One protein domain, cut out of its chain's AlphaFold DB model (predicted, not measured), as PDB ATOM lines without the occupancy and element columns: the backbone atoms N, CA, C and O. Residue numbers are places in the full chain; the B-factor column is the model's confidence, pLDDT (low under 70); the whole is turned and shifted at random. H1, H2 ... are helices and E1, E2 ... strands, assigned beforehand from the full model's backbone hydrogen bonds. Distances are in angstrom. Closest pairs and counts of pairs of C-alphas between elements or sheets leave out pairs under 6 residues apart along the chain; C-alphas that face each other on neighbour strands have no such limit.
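AT A GLANCE: This is residues 62 to 136 of the 136 residues of an uncharacterized protein of Scopulibacillus darangshiensis (UniProt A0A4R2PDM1). One strongly twisted sheet of five strands is covered on one face by a single helix, H1, which runs along E1 and E3; no named helix covers the other face. E5, a short strand, makes one edge of the sheet, and after it residues 126 to 136 run back toward the end of the domain where H1 ends. The printed part has 75 residues, with one named helix and five named strands in the order E1 E2 H1 E3 E4 E5. The sheet's order is E2 E1 E3 E4 E5, antiparallel throughout, and the class is mixed, helices and strands. The whole is compact, with a radius of gyration of the C-alphas of 11.4 A and spans of 36 by 24 by 21 A, only just rounded.

HOW THE PARTS SIT: Begin with E1, residues 62 to 68, an inner strand. E2, residues 78 to 82, forms a hairpin with it; look at N 65 and O 80, 2.9 A apart. H1, residues 85 to 98, is on the sheet at a height over the sheet of 8.4 A; with it the sheet makes two layers, a helix on one face. H1 lies over E1 and over E3, residues 103 to 110, and runs along the strands, at 8 degrees to E3 on the local plane. The closest C-alphas of H1 and E3 are those of Ala 96 and Val 104, 6.0 A; of H1 and E1, those of Val 65 and Ala 92, 6.1 A. E2, H1 and E3 form a split strand-helix-strand unit, two strands running the same way with E1 between them, and its crossover is right-handed. Between E1 and E3, N 64 and O 107 are 2.8 A apart. E3, E4, residues 115 to 120, and E5, residues 123 to 125, form a meander, each strand the antiparallel neighbour of the one before. N 108 and O 117 are 2.9 A apart, and N 118 and O 125 2.8 A. E4's pairing is staggered: residues 115 to 118 pair with E3, 118 to 120 with E5. H1 and E4 are near each other. In H1 every O i to N i+4 pair is within hydrogen-bond range.

IN THESE COORDINATES: Find C-alpha 62 at (359.146, 292.713, 379.804); from there E1 runs 18.8 A to C-alpha 68. E2 spans 13.7 A. H1 runs 20.0 A from C-alpha 85 at (351.294, 292.482, 382.976). E3 is 23.0 A long and E4 15.4 A. E5 spans 6.7 A and ends at C-alpha 125, (358.921, 290.972, 394.609).

THE WHOLE: The two C-alphas farthest apart are those of Ser 112 and Lys 136, 36.6 A. The printed part has no cut and no long link. Mean pLDDT of the printed part is 93.1, and no printed residue is under 70.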
ATOM      1  N   THR A  62     359.253 294.025 380.443       94.38
ATOM      2  CA  THR A  62     359.146 292.713 379.804       94.38
ATOM      3  C   THR A  62     358.881 291.683 380.882       94.38
ATOM      4  O   THR A  62     359.521 291.745 381.937       94.38
ATOM      5  N   PHE A  63     358.005 290.729 380.591       96.62
ATOM      6  CA  PHE A  63     357.642 289.643 381.491       96.62
ATOM      7  C   PHE A  63     357.958 288.323 380.797       96.62
ATOM      8  O   PHE A  63     357.340 287.990 379.786       96.62
ATOM      9  N   ALA A  64     358.947 287.596 381.301       96.50
ATOM     10  CA  ALA A  64     359.258 286.251 380.853       96.50
ATOM     11  C   ALA A  64     358.532 285.261 381.763       96.50
ATOM     12  O   ALA A  64     358.889 285.105 382.929       96.50
ATOM     13  N   VAL A  65     357.507 284.599 381.236       96.81
ATOM     14  CA  VAL A  65     356.885 283.470 381.927       96.81
ATOM     15  C   VAL A  65     357.787 282.269 381.686       96.81
ATOM     16  O   VAL A  65     358.079 281.940 380.535       96.81
ATOM     17  N   VAL A  66     358.288 281.658 382.753       96.38
ATOM     18  CA  VAL A  66     359.282 280.581 382.707       96.38
ATOM     19  C   VAL A  66     358.743 279.336 383.395       96.38
ATOM     20  O   VAL A  66     358.114 279.426 384.451       96.38
ATOM     21  N   VAL A  67     359.016 278.172 382.808       94.50
ATOM     22  CA  VAL A  67     358.706 276.870 383.404       94.50
ATOM     23  C   VAL A  67     359.992 276.111 383.690       94.50
ATOM     24  O   VAL A  67     360.852 275.967 382.815       94.50
ATOM     25  N   LYS A  68     360.114 275.613 384.919       94.31
ATOM     26  CA  LYS A  68     361.289 274.896 385.427       94.31
ATOM     27  C   LYS A  68     360.879 273.531 385.977       94.31
ATOM     28  O   LYS A  68     359.806 273.394 386.563       94.31
ATOM     29  N   LYS A  69     361.738 272.519 385.806       91.62
ATOM     30  CA  LYS A  69     361.558 271.192 386.432       91.62
ATOM     31  C   LYS A  69     361.814 271.222 387.930       91.62
ATOM     32  O   LYS A  69     361.113 270.563 388.687       91.62
ATOM     33  N   GLU A  70     362.819 271.985 388.340       88.06
ATOM     34  CA  GLU A  70     363.214 272.148 389.733       88.06
ATOM     35  C   GLU A  70     363.381 273.635 390.046       88.06
ATOM     36  O   GLU A  70     363.939 274.381 389.243       88.06
ATOM     37  N   ASP A  71     362.916 274.054 391.223       85.38
ATOM     38  CA  ASP A  71     362.951 275.450 391.680       85.38
ATOM     39  C   ASP A  71     364.374 276.030 391.740       85.38
ATOM     40  O   ASP A  71     364.646 277.157 391.332       85.38
ATOM     41  N   TRP A  72     365.317 275.211 392.202       80.50
ATOM     42  CA  TRP A  72     366.695 275.617 392.476       80.50
ATOM     43  C   TRP A  72     367.582 275.679 391.227       80.50
ATOM     44  O   TRP A  72     368.761 276.022 391.339       80.50
ATOM     45  N   MET A  73     367.060 275.304 390.055       76.94
ATOM     46  CA  MET A  73     367.813 275.285 388.803       76.94
ATOM     47  C   MET A  73     367.535 276.540 387.971       76.94
ATOM     48  O   MET A  73     366.393 276.936 387.753       76.94
ATOM     49  N   ASP A  74     368.596 277.123 387.411       79.94
ATOM     50  CA  ASP A  74     368.489 278.186 386.399       79.94
ATOM     51  C   ASP A  74     368.057 277.647 385.019       79.94
ATOM     52  O   ASP A  74     367.893 278.408 384.066       79.94
ATOM     53  N   GLU A  75     367.897 276.327 384.882       86.75
ATOM     54  CA  GLU A  75     367.489 275.690 383.634       86.75
ATOM     55  C   GLU A  75     365.988 275.881 383.398       86.75
ATOM     56  O   GLU A  75     365.136 275.411 384.154       86.75
ATOM     57  N   VAL A  76     365.678 276.590 382.318       88.31
ATOM     58  CA  VAL A  76     364.317 276.842 381.855       88.31
ATOM     59  C   VAL A  76     363.978 275.803 380.792       88.31
ATOM     60  O   VAL A  76     364.648 275.732 379.762       88.31
ATOM     61  N   GLU A  77     362.930 275.011 381.021       90.44
ATOM     62  CA  GLU A  77     362.449 274.034 380.033       90.44
ATOM     63  C   GLU A  77     361.837 274.745 378.832       90.44
ATOM     64  O   GLU A  77     362.114 274.415 377.679       90.44
ATOM     65  N   TYR A  78     360.996 275.736 379.114       89.69
ATOM     66  CA  TYR A  78     360.464 276.635 378.111       89.69
ATOM     67  C   TYR A  78     360.038 277.960 378.748       89.69
ATOM     68  O   TYR A  78     359.746 278.043 379.943       89.69
ATOM     69  N   SER A  79     360.016 279.003 377.926       95.44
ATOM     70  CA  SER A  79     359.590 280.339 378.327       95.44
ATOM     71  C   SER A  79     358.958 281.081 377.169       95.44
ATOM     72  O   SER A  79     359.338 280.855 376.016       95.44
ATOM     73  N   ASP A  80     358.097 282.039 377.484       95.00
ATOM     74  CA  ASP A  80     357.617 283.032 376.528       95.00
ATOM     75  C   ASP A  80     357.722 284.430 377.139       95.00
ATOM     76  O   ASP A  80     357.676 284.597 378.360       95.00
ATOM     77  N   THR A  81     357.939 285.434 376.294       94.38
ATOM     78  CA  THR A  81     358.085 286.827 376.723       94.38
ATOM     79  C   THR A  81     356.925 287.651 376.209       94.38
ATOM     80  O   THR A  81     356.764 287.837 375.002       94.38
ATOM     81  N   VAL A  82     356.182 288.217 377.148       93.12
ATOM     82  CA  VAL A  82     355.074 289.129 376.885       93.12
ATOM     83  C   VAL A  82     355.404 290.525 377.406       93.12
ATOM     84  O   VAL A  82     356.415 290.759 378.082       93.12
ATOM     85  N   TYR A  83     354.564 291.486 377.037       92.38
ATOM     86  CA  TYR A  83     354.833 292.906 377.264       92.38
ATOM     87  C   TYR A  83     353.721 293.632 378.020       92.38
ATOM     88  O   TYR A  83     353.811 294.846 378.213       92.38
ATOM     89  N   ASP A  84     352.692 292.894 378.421       93.19
ATOM     90  CA  ASP A  84     351.593 293.349 379.255       93.19
ATOM     91  C   ASP A  84     351.542 292.491 380.527       93.19
ATOM     92  O   ASP A  84     351.733 291.275 380.481       93.19
ATOM     93  N   GLU A  85     351.323 293.141 381.668       94.31
ATOM     94  CA  GLU A  85     351.294 292.482 382.976       94.31
ATOM     95  C   GLU A  85     350.131 291.487 383.073       94.31
ATOM     96  O   GLU A  85     350.314 290.366 383.543       94.31
ATOM     97  N   SER A  86     348.943 291.863 382.584       94.62
ATOM     98  CA  SER A  86     347.758 291.000 382.652       94.62
ATOM     99  C   SER A  86     347.929 289.779 381.753       94.62
ATOM    100  O   SER A  86     347.631 288.664 382.178       94.62
ATOM    101  N   GLU A  87     348.494 289.967 380.557       95.62
ATOM    102  CA  GLU A  87     348.848 288.863 379.655       95.62
ATOM    103  C   GLU A  87     349.832 287.882 380.314       95.62
ATOM    104  O   GLU A  87     349.659 286.666 380.214       95.62
ATOM    105  N   ALA A  88     350.834 288.389 381.042       96.81
ATOM    106  CA  ALA A  88     351.792 287.549 381.759       96.81
ATOM    107  C   ALA A  88     351.111 286.706 382.844       96.81
ATOM    108  O   ALA A  88     351.376 285.507 382.946       96.81
ATOM    109  N   MET A  89     350.218 287.314 383.630       96.56
ATOM    110  CA  MET A  89     349.477 286.622 384.688       96.56
ATOM    111  C   MET A  89     348.523 285.562 384.126       96.56
ATOM    112  O   MET A  89     348.453 284.455 384.662       96.56
ATOM    113  N   GLU A  90     347.809 285.869 383.039       96.94
ATOM    114  CA  GLU A  90     346.929 284.914 382.352       96.94
ATOM    115  C   GLU A  90     347.721 283.714 381.818       96.94
ATOM    116  O   GLU A  90     347.318 282.561 382.013       96.94
ATOM    117  N   LEU A  91     348.870 283.968 381.187       97.06
ATOM    118  CA  LEU A  91     349.743 282.924 380.658       97.06
ATOM    119  C   LEU A  91     350.337 282.057 381.773       97.06
ATOM    120  O   LEU A  91     350.308 280.830 381.674       97.06
ATOM    121  N   ALA A  92     350.821 282.674 382.851       96.62
ATOM    122  CA  ALA A  92     351.367 281.958 383.997       96.62
ATOM    123  C   ALA A  92     350.305 281.092 384.678       96.62
ATOM    124  O   ALA A  92     350.570 279.935 384.997       96.62
ATOM    125  N   GLN A  93     349.079 281.602 384.839       96.38
ATOM    126  CA  GLN A  93     347.970 280.811 385.365       96.38
ATOM    127  C   GLN A  93     347.647 279.617 384.462       96.38
ATOM    128  O   GLN A  93     347.494 278.501 384.959       96.38
ATOM    129  N   LYS A  94     347.571 279.831 383.146       96.50
ATOM    130  CA  LYS A  94     347.334 278.750 382.187       96.50
ATOM    131  C   LYS A  94     348.406 277.664 382.296       96.50
ATOM    132  O   LYS A  94     348.077 276.486 382.400       96.50
ATOM    133  N   TRP A  95     349.680 278.043 382.291       96.44
ATOM    134  CA  TRP A  95     350.775 277.076 382.357       96.44
ATOM    135  C   TRP A  95     350.865 276.382 383.711       96.44
ATOM    136  O   TRP A  95     351.141 275.188 383.753       96.44
ATOM    137  N   ALA A  96     350.561 277.079 384.802       95.44
ATOM    138  CA  ALA A  96     350.442 276.477 386.123       95.44
ATOM    139  C   ALA A  96     349.363 275.375 386.167       95.44
ATOM    140  O   ALA A  96     349.563 274.336 386.796       95.44
ATOM    141  N   GLU A  97     348.241 275.555 385.462       94.62
ATOM    142  CA  GLU A  97     347.183 274.539 385.340       94.62
ATOM    143  C   GLU A  97     347.588 273.351 384.456       94.62
ATOM    144  O   GLU A  97     347.246 272.203 384.767       94.62
ATOM    145  N   GLU A  98     348.304 273.618 383.362       93.88
ATOM    146  CA  GLU A  98     348.775 272.612 382.401       93.88
ATOM    147  C   GLU A  98     349.963 271.794 382.942       93.88
ATOM    148  O   GLU A  98     350.083 270.604 382.642       93.88
ATOM    149  N   HIS A  99     350.810 272.400 383.779       90.56
ATOM    150  CA  HIS A  99     352.081 271.849 384.256       90.56
ATOM    151  C   HIS A  99     352.169 271.808 385.785       90.56
ATOM    152  O   HIS A  99     353.123 272.297 386.381       90.56
ATOM    153  N   LYS A 100     351.185 271.175 386.424       89.31
ATOM    154  CA  LYS A 100     351.028 271.143 387.892       89.31
ATOM    155  C   LYS A 100     352.244 270.618 388.661       89.31
ATOM    156  O   LYS A 100     352.467 271.012 389.794       89.31
ATOM    157  N   GLU A 101     353.022 269.720 388.059       91.00
ATOM    158  CA  GLU A 101     354.219 269.136 388.684       91.00
ATOM    159  C   GLU A 101     355.485 269.986 388.489       91.00
ATOM    160  O   GLU A 101     356.529 269.667 389.053       91.00
ATOM    161  N   MET A 102     355.407 271.053 387.695       92.75
ATOM    162  CA  MET A 102     356.527 271.942 387.396       92.75
ATOM    163  C   MET A 102     356.468 273.193 388.277       92.75
ATOM    164  O   MET A 102     355.552 273.372 389.081       92.75
ATOM    165  N   TYR A 103     357.464 274.055 388.123       94.94
ATOM    166  CA  TYR A 103     357.503 275.375 388.734       94.94
ATOM    167  C   TYR A 103     357.285 276.432 387.660       94.94
ATOM    168  O   TYR A 103     357.939 276.389 386.613       94.94
ATOM    169  N   VAL A 104     356.372 277.364 387.908       96.50
ATOM    170  CA  VAL A 104     356.015 278.427 386.966       96.50
ATOM    171  C   VAL A 104     356.254 279.777 387.623       96.50
ATOM    172  O   VAL A 104     355.679 280.080 388.666       96.50
ATOM    173  N   TYR A 105     357.072 280.609 386.985       97.06
ATOM    174  CA  TYR A 105     357.394 281.953 387.463       97.06
ATOM    175  C   TYR A 105     357.188 282.987 386.366       97.06
ATOM    176  O   TYR A 105     357.229 282.669 385.178       97.06
ATOM    177  N   ILE A 106     357.032 284.246 386.768       97.62
ATOM    178  CA  ILE A 106     357.096 285.388 385.860       97.62
ATOM    179  C   ILE A 106     358.301 286.231 386.256       97.62
ATOM    180  O   ILE A 106     358.269 286.928 387.268       97.62
ATOM    181  N   GLU A 107     359.360 286.186 385.460       96.75
ATOM    182  CA  GLU A 107     360.526 287.050 385.610       96.75
ATOM    183  C   GLU A 107     360.251 288.400 384.941       96.75
ATOM    184  O   GLU A 107     359.926 288.483 383.757       96.75
ATOM    185  N   TYR A 108     360.393 289.486 385.692       94.62
ATOM    186  CA  TYR A 108     360.134 290.842 385.222       94.62
ATOM    187  C   TYR A 108     361.436 291.630 385.061       94.62
ATOM    188  O   TYR A 108     362.366 291.525 385.868       94.62
ATOM    189  N   HIS A 109     361.482 292.480 384.037       94.62
ATOM    190  CA  HIS A 109     362.553 293.448 383.844       94.62
ATOM    191  C   HIS A 109     362.016 294.787 383.339       94.62
ATOM    192  O   HIS A 109     361.293 294.834 382.345       94.62
ATOM    193  N   ARG A 110     362.455 295.885 383.965       93.06
ATOM    194  CA  ARG A 110     362.137 297.258 383.560       93.06
ATOM    195  C   ARG A 110     363.360 297.979 383.015       93.06
ATOM    196  O   ARG A 110     364.357 298.212 383.688       93.06
ATOM    197  N   ALA A 111     363.254 298.411 381.768       89.12
ATOM    198  CA  ALA A 111     364.339 299.011 381.006       89.12
ATOM    199  C   ALA A 111     364.674 300.460 381.405       89.12
ATOM    200  O   ALA A 111     365.704 300.971 380.960       89.12
ATOM    201  N   SER A 112     363.810 301.156 382.155       87.69
ATOM    202  CA  SER A 112     364.047 302.556 382.545       87.69
ATOM    203  C   SER A 112     365.126 302.709 383.614       87.69
ATOM    204  O   SER A 112     365.881 303.676 383.567       87.69
ATOM    205  N   ASP A 113     365.194 301.770 384.552       90.81
ATOM    206  CA  ASP A 113     366.108 301.760 385.700       90.81
ATOM    207  C   ASP A 113     366.905 300.448 385.815       90.81
ATOM    208  O   ASP A 113     367.812 300.353 386.639       90.81
ATOM    209  N   GLY A 114     366.620 299.458 384.963       90.06
ATOM    210  CA  GLY A 114     367.274 298.153 384.976       90.06
ATOM    211  C   GLY A 114     366.773 297.237 386.091       90.06
ATOM    212  O   GLY A 114     367.437 296.240 386.383       90.06
ATOM    213  N   GLN A 115     365.643 297.564 386.729       92.88
ATOM    214  CA  GLN A 115     365.068 296.745 387.789       92.88
ATOM    215  C   GLN A 115     364.707 295.352 387.260       92.88
ATOM    216  O   GLN A 115     364.183 295.212 386.153       92.88
ATOM    217  N   LYS A 116     364.985 294.330 388.072       96.25
ATOM    218  CA  LYS A 116     364.620 292.932 387.831       96.25
ATOM    219  C   LYS A 116     364.000 292.333 389.087       96.25
ATOM    220  O   LYS A 116     364.345 292.762 390.188       96.25
ATOM    221  N   GLY A 117     363.118 291.361 388.910       96.25
ATOM    222  CA  GLY A 117     362.445 290.651 389.994       96.25
ATOM    223  C   GLY A 117     361.415 289.678 389.440       96.25
ATOM    224  O   GLY A 117     361.536 289.241 388.295       96.25
ATOM    225  N   TYR A 118     360.391 289.399 390.231       97.12
ATOM    226  CA  TYR A 118     359.296 288.510 389.880       97.12
ATOM    227  C   TYR A 118     357.954 289.227 389.977       97.12
ATOM    228  O   TYR A 118     357.772 290.114 390.815       97.12
ATOM    229  N   LEU A 119     357.023 288.831 389.113       97.19
ATOM    230  CA  LEU A 119     355.608 289.157 389.241       97.19
ATOM    231  C   LEU A 119     354.885 287.949 389.852       97.19
ATOM    232  O   LEU A 119     354.689 286.920 389.202       97.19
ATOM    233  N   ASN A 120     354.495 288.090 391.112       96.56
ATOM    234  CA  ASN A 120     353.751 287.097 391.879       96.56
ATOM    235  C   ASN A 120     352.249 287.429 391.859       96.56
ATOM    236  O   ASN A 120     351.873 288.563 391.547       96.56
ATOM    237  N   PRO A 121     351.366 286.500 392.268       92.56
ATOM    238  CA  PRO A 121     349.937 286.794 392.410       92.56
ATOM    239  C   PRO A 121     349.639 287.966 393.362       92.56
ATOM    240  O   PRO A 121     348.618 288.637 393.221       92.56
ATOM    241  N   SER A 122     350.525 288.204 394.333       92.88
ATOM    242  CA  SER A 122     350.452 289.279 395.328       92.88
ATOM    243  C   SER A 122     351.039 290.619 394.850       92.88
ATOM    244  O   SER A 122     350.807 291.648 395.491       92.88
ATOM    245  N   GLY A 123     351.767 290.629 393.728       94.44
ATOM    246  CA  GLY A 123     352.456 291.796 393.177       94.44
ATOM    247  C   GLY A 123     353.937 291.539 392.880       94.44
ATOM    248  O   GLY A 123     354.371 290.406 392.710       94.44
ATOM    249  N   TYR A 124     354.719 292.615 392.786       95.31
ATOM    250  CA  TYR A 124     356.146 292.555 392.459       95.31
ATOM    251  C   TYR A 124     357.015 292.255 393.685       95.31
ATOM    252  O   TYR A 124     356.889 292.942 394.701       95.31
ATOM    253  N   ASP A 125     357.963 291.326 393.554       95.75
ATOM    254  CA  ASP A 125     358.921 290.972 394.609       95.75
ATOM    255  C   ASP A 125     360.311 290.615 394.028       95.75
ATOM    256  O   ASP A 125     360.492 290.456 392.819       95.75
ATOM    257  N   LEU A 126     361.330 290.528 394.882       93.88
ATOM    258  CA  LEU A 126     362.654 290.000 394.548       93.88
ATOM    259  C   LEU A 126     362.689 288.466 394.554       93.88
ATOM    260  O   LEU A 126     363.548 287.892 393.883       93.88
ATOM    261  N   SER A 127     361.788 287.813 395.290       93.19
ATOM    262  CA  SER A 127     361.603 286.357 395.274       93.19
ATOM    263  C   SER A 127     360.363 285.949 394.485       93.19
ATOM    264  O   SER A 127     359.301 286.545 394.651       93.19
ATOM    265  N   GLY A 128     360.495 284.920 393.649       92.62
ATOM    266  CA  GLY A 128     359.381 284.363 392.888       92.62
ATOM    267  C   GLY A 128     358.520 283.433 393.735       92.62
ATOM    268  O   GLY A 128     359.040 282.596 394.467       92.62
ATOM    269  N   GLU A 129     357.205 283.574 393.612       95.00
ATOM    270  CA  GLU A 129     356.230 282.590 394.078       95.00
ATOM    271  C   GLU A 129     355.900 281.641 392.920       95.00
ATOM    272  O   GLU A 129     355.656 282.090 391.797       95.00
ATOM    273  N   ASP A 130     355.892 280.333 393.185       95.88
ATOM    274  CA  ASP A 130     355.522 279.340 392.181       95.88
ATOM    275  C   ASP A 130     354.016 279.399 391.907       95.88
ATOM    276  O   ASP A 130     353.183 279.044 392.745       95.88
ATOM    277  N   TRP A 131     353.659 279.815 390.697       95.75
ATOM    278  CA  TRP A 131     352.273 279.932 390.255       95.75
ATOM    279  C   TRP A 131     351.551 278.577 390.207       95.75
ATOM    280  O   TRP A 131     350.315 278.545 390.292       95.75
ATOM    281  N   ALA A 132     352.296 277.472 390.092       94.62
ATOM    282  CA  ALA A 132     351.772 276.110 390.095       94.62
ATOM    283  C   ALA A 132     351.502 275.548 391.498       94.62
ATOM    284  O   ALA A 132     350.755 274.575 391.603       94.62
ATOM    285  N   ASP A 133     352.013 276.165 392.571       92.75
ATOM    286  CA  ASP A 133     351.931 275.628 393.942       92.75
ATOM    287  C   ASP A 133     350.485 275.352 394.390       92.75
ATOM    288  O   ASP A 133     350.179 274.312 394.965       92.75
ATOM    289  N   LYS A 134     349.543 276.220 394.005       90.38
ATOM    290  CA  LYS A 134     348.109 276.059 394.315       90.38
ATOM    291  C   LYS A 134     347.420 274.877 393.611       90.38
ATOM    292  O   LYS A 134     346.259 274.598 393.916       90.38
ATOM    293  N   TYR A 135     348.077 274.235 392.643       88.12
ATOM    294  CA  TYR A 135     347.559 273.083 391.893       88.12
ATOM    295  C   TYR A 135     348.263 271.761 392.236       88.12
ATOM    296  O   TYR A 135     347.887 270.735 391.655       88.12
ATOM    297  N   LYS A 136     349.265 271.796 393.125       84.81
ATOM    298  CA  LYS A 136     350.015 270.628 393.608       84.81
ATOM    299  C   LYS A 136     349.243 269.828 394.659       84.81
ATOM    300  O   LYS A 136     348.342 270.391 395.325       84.81
TER     301      LYS A 136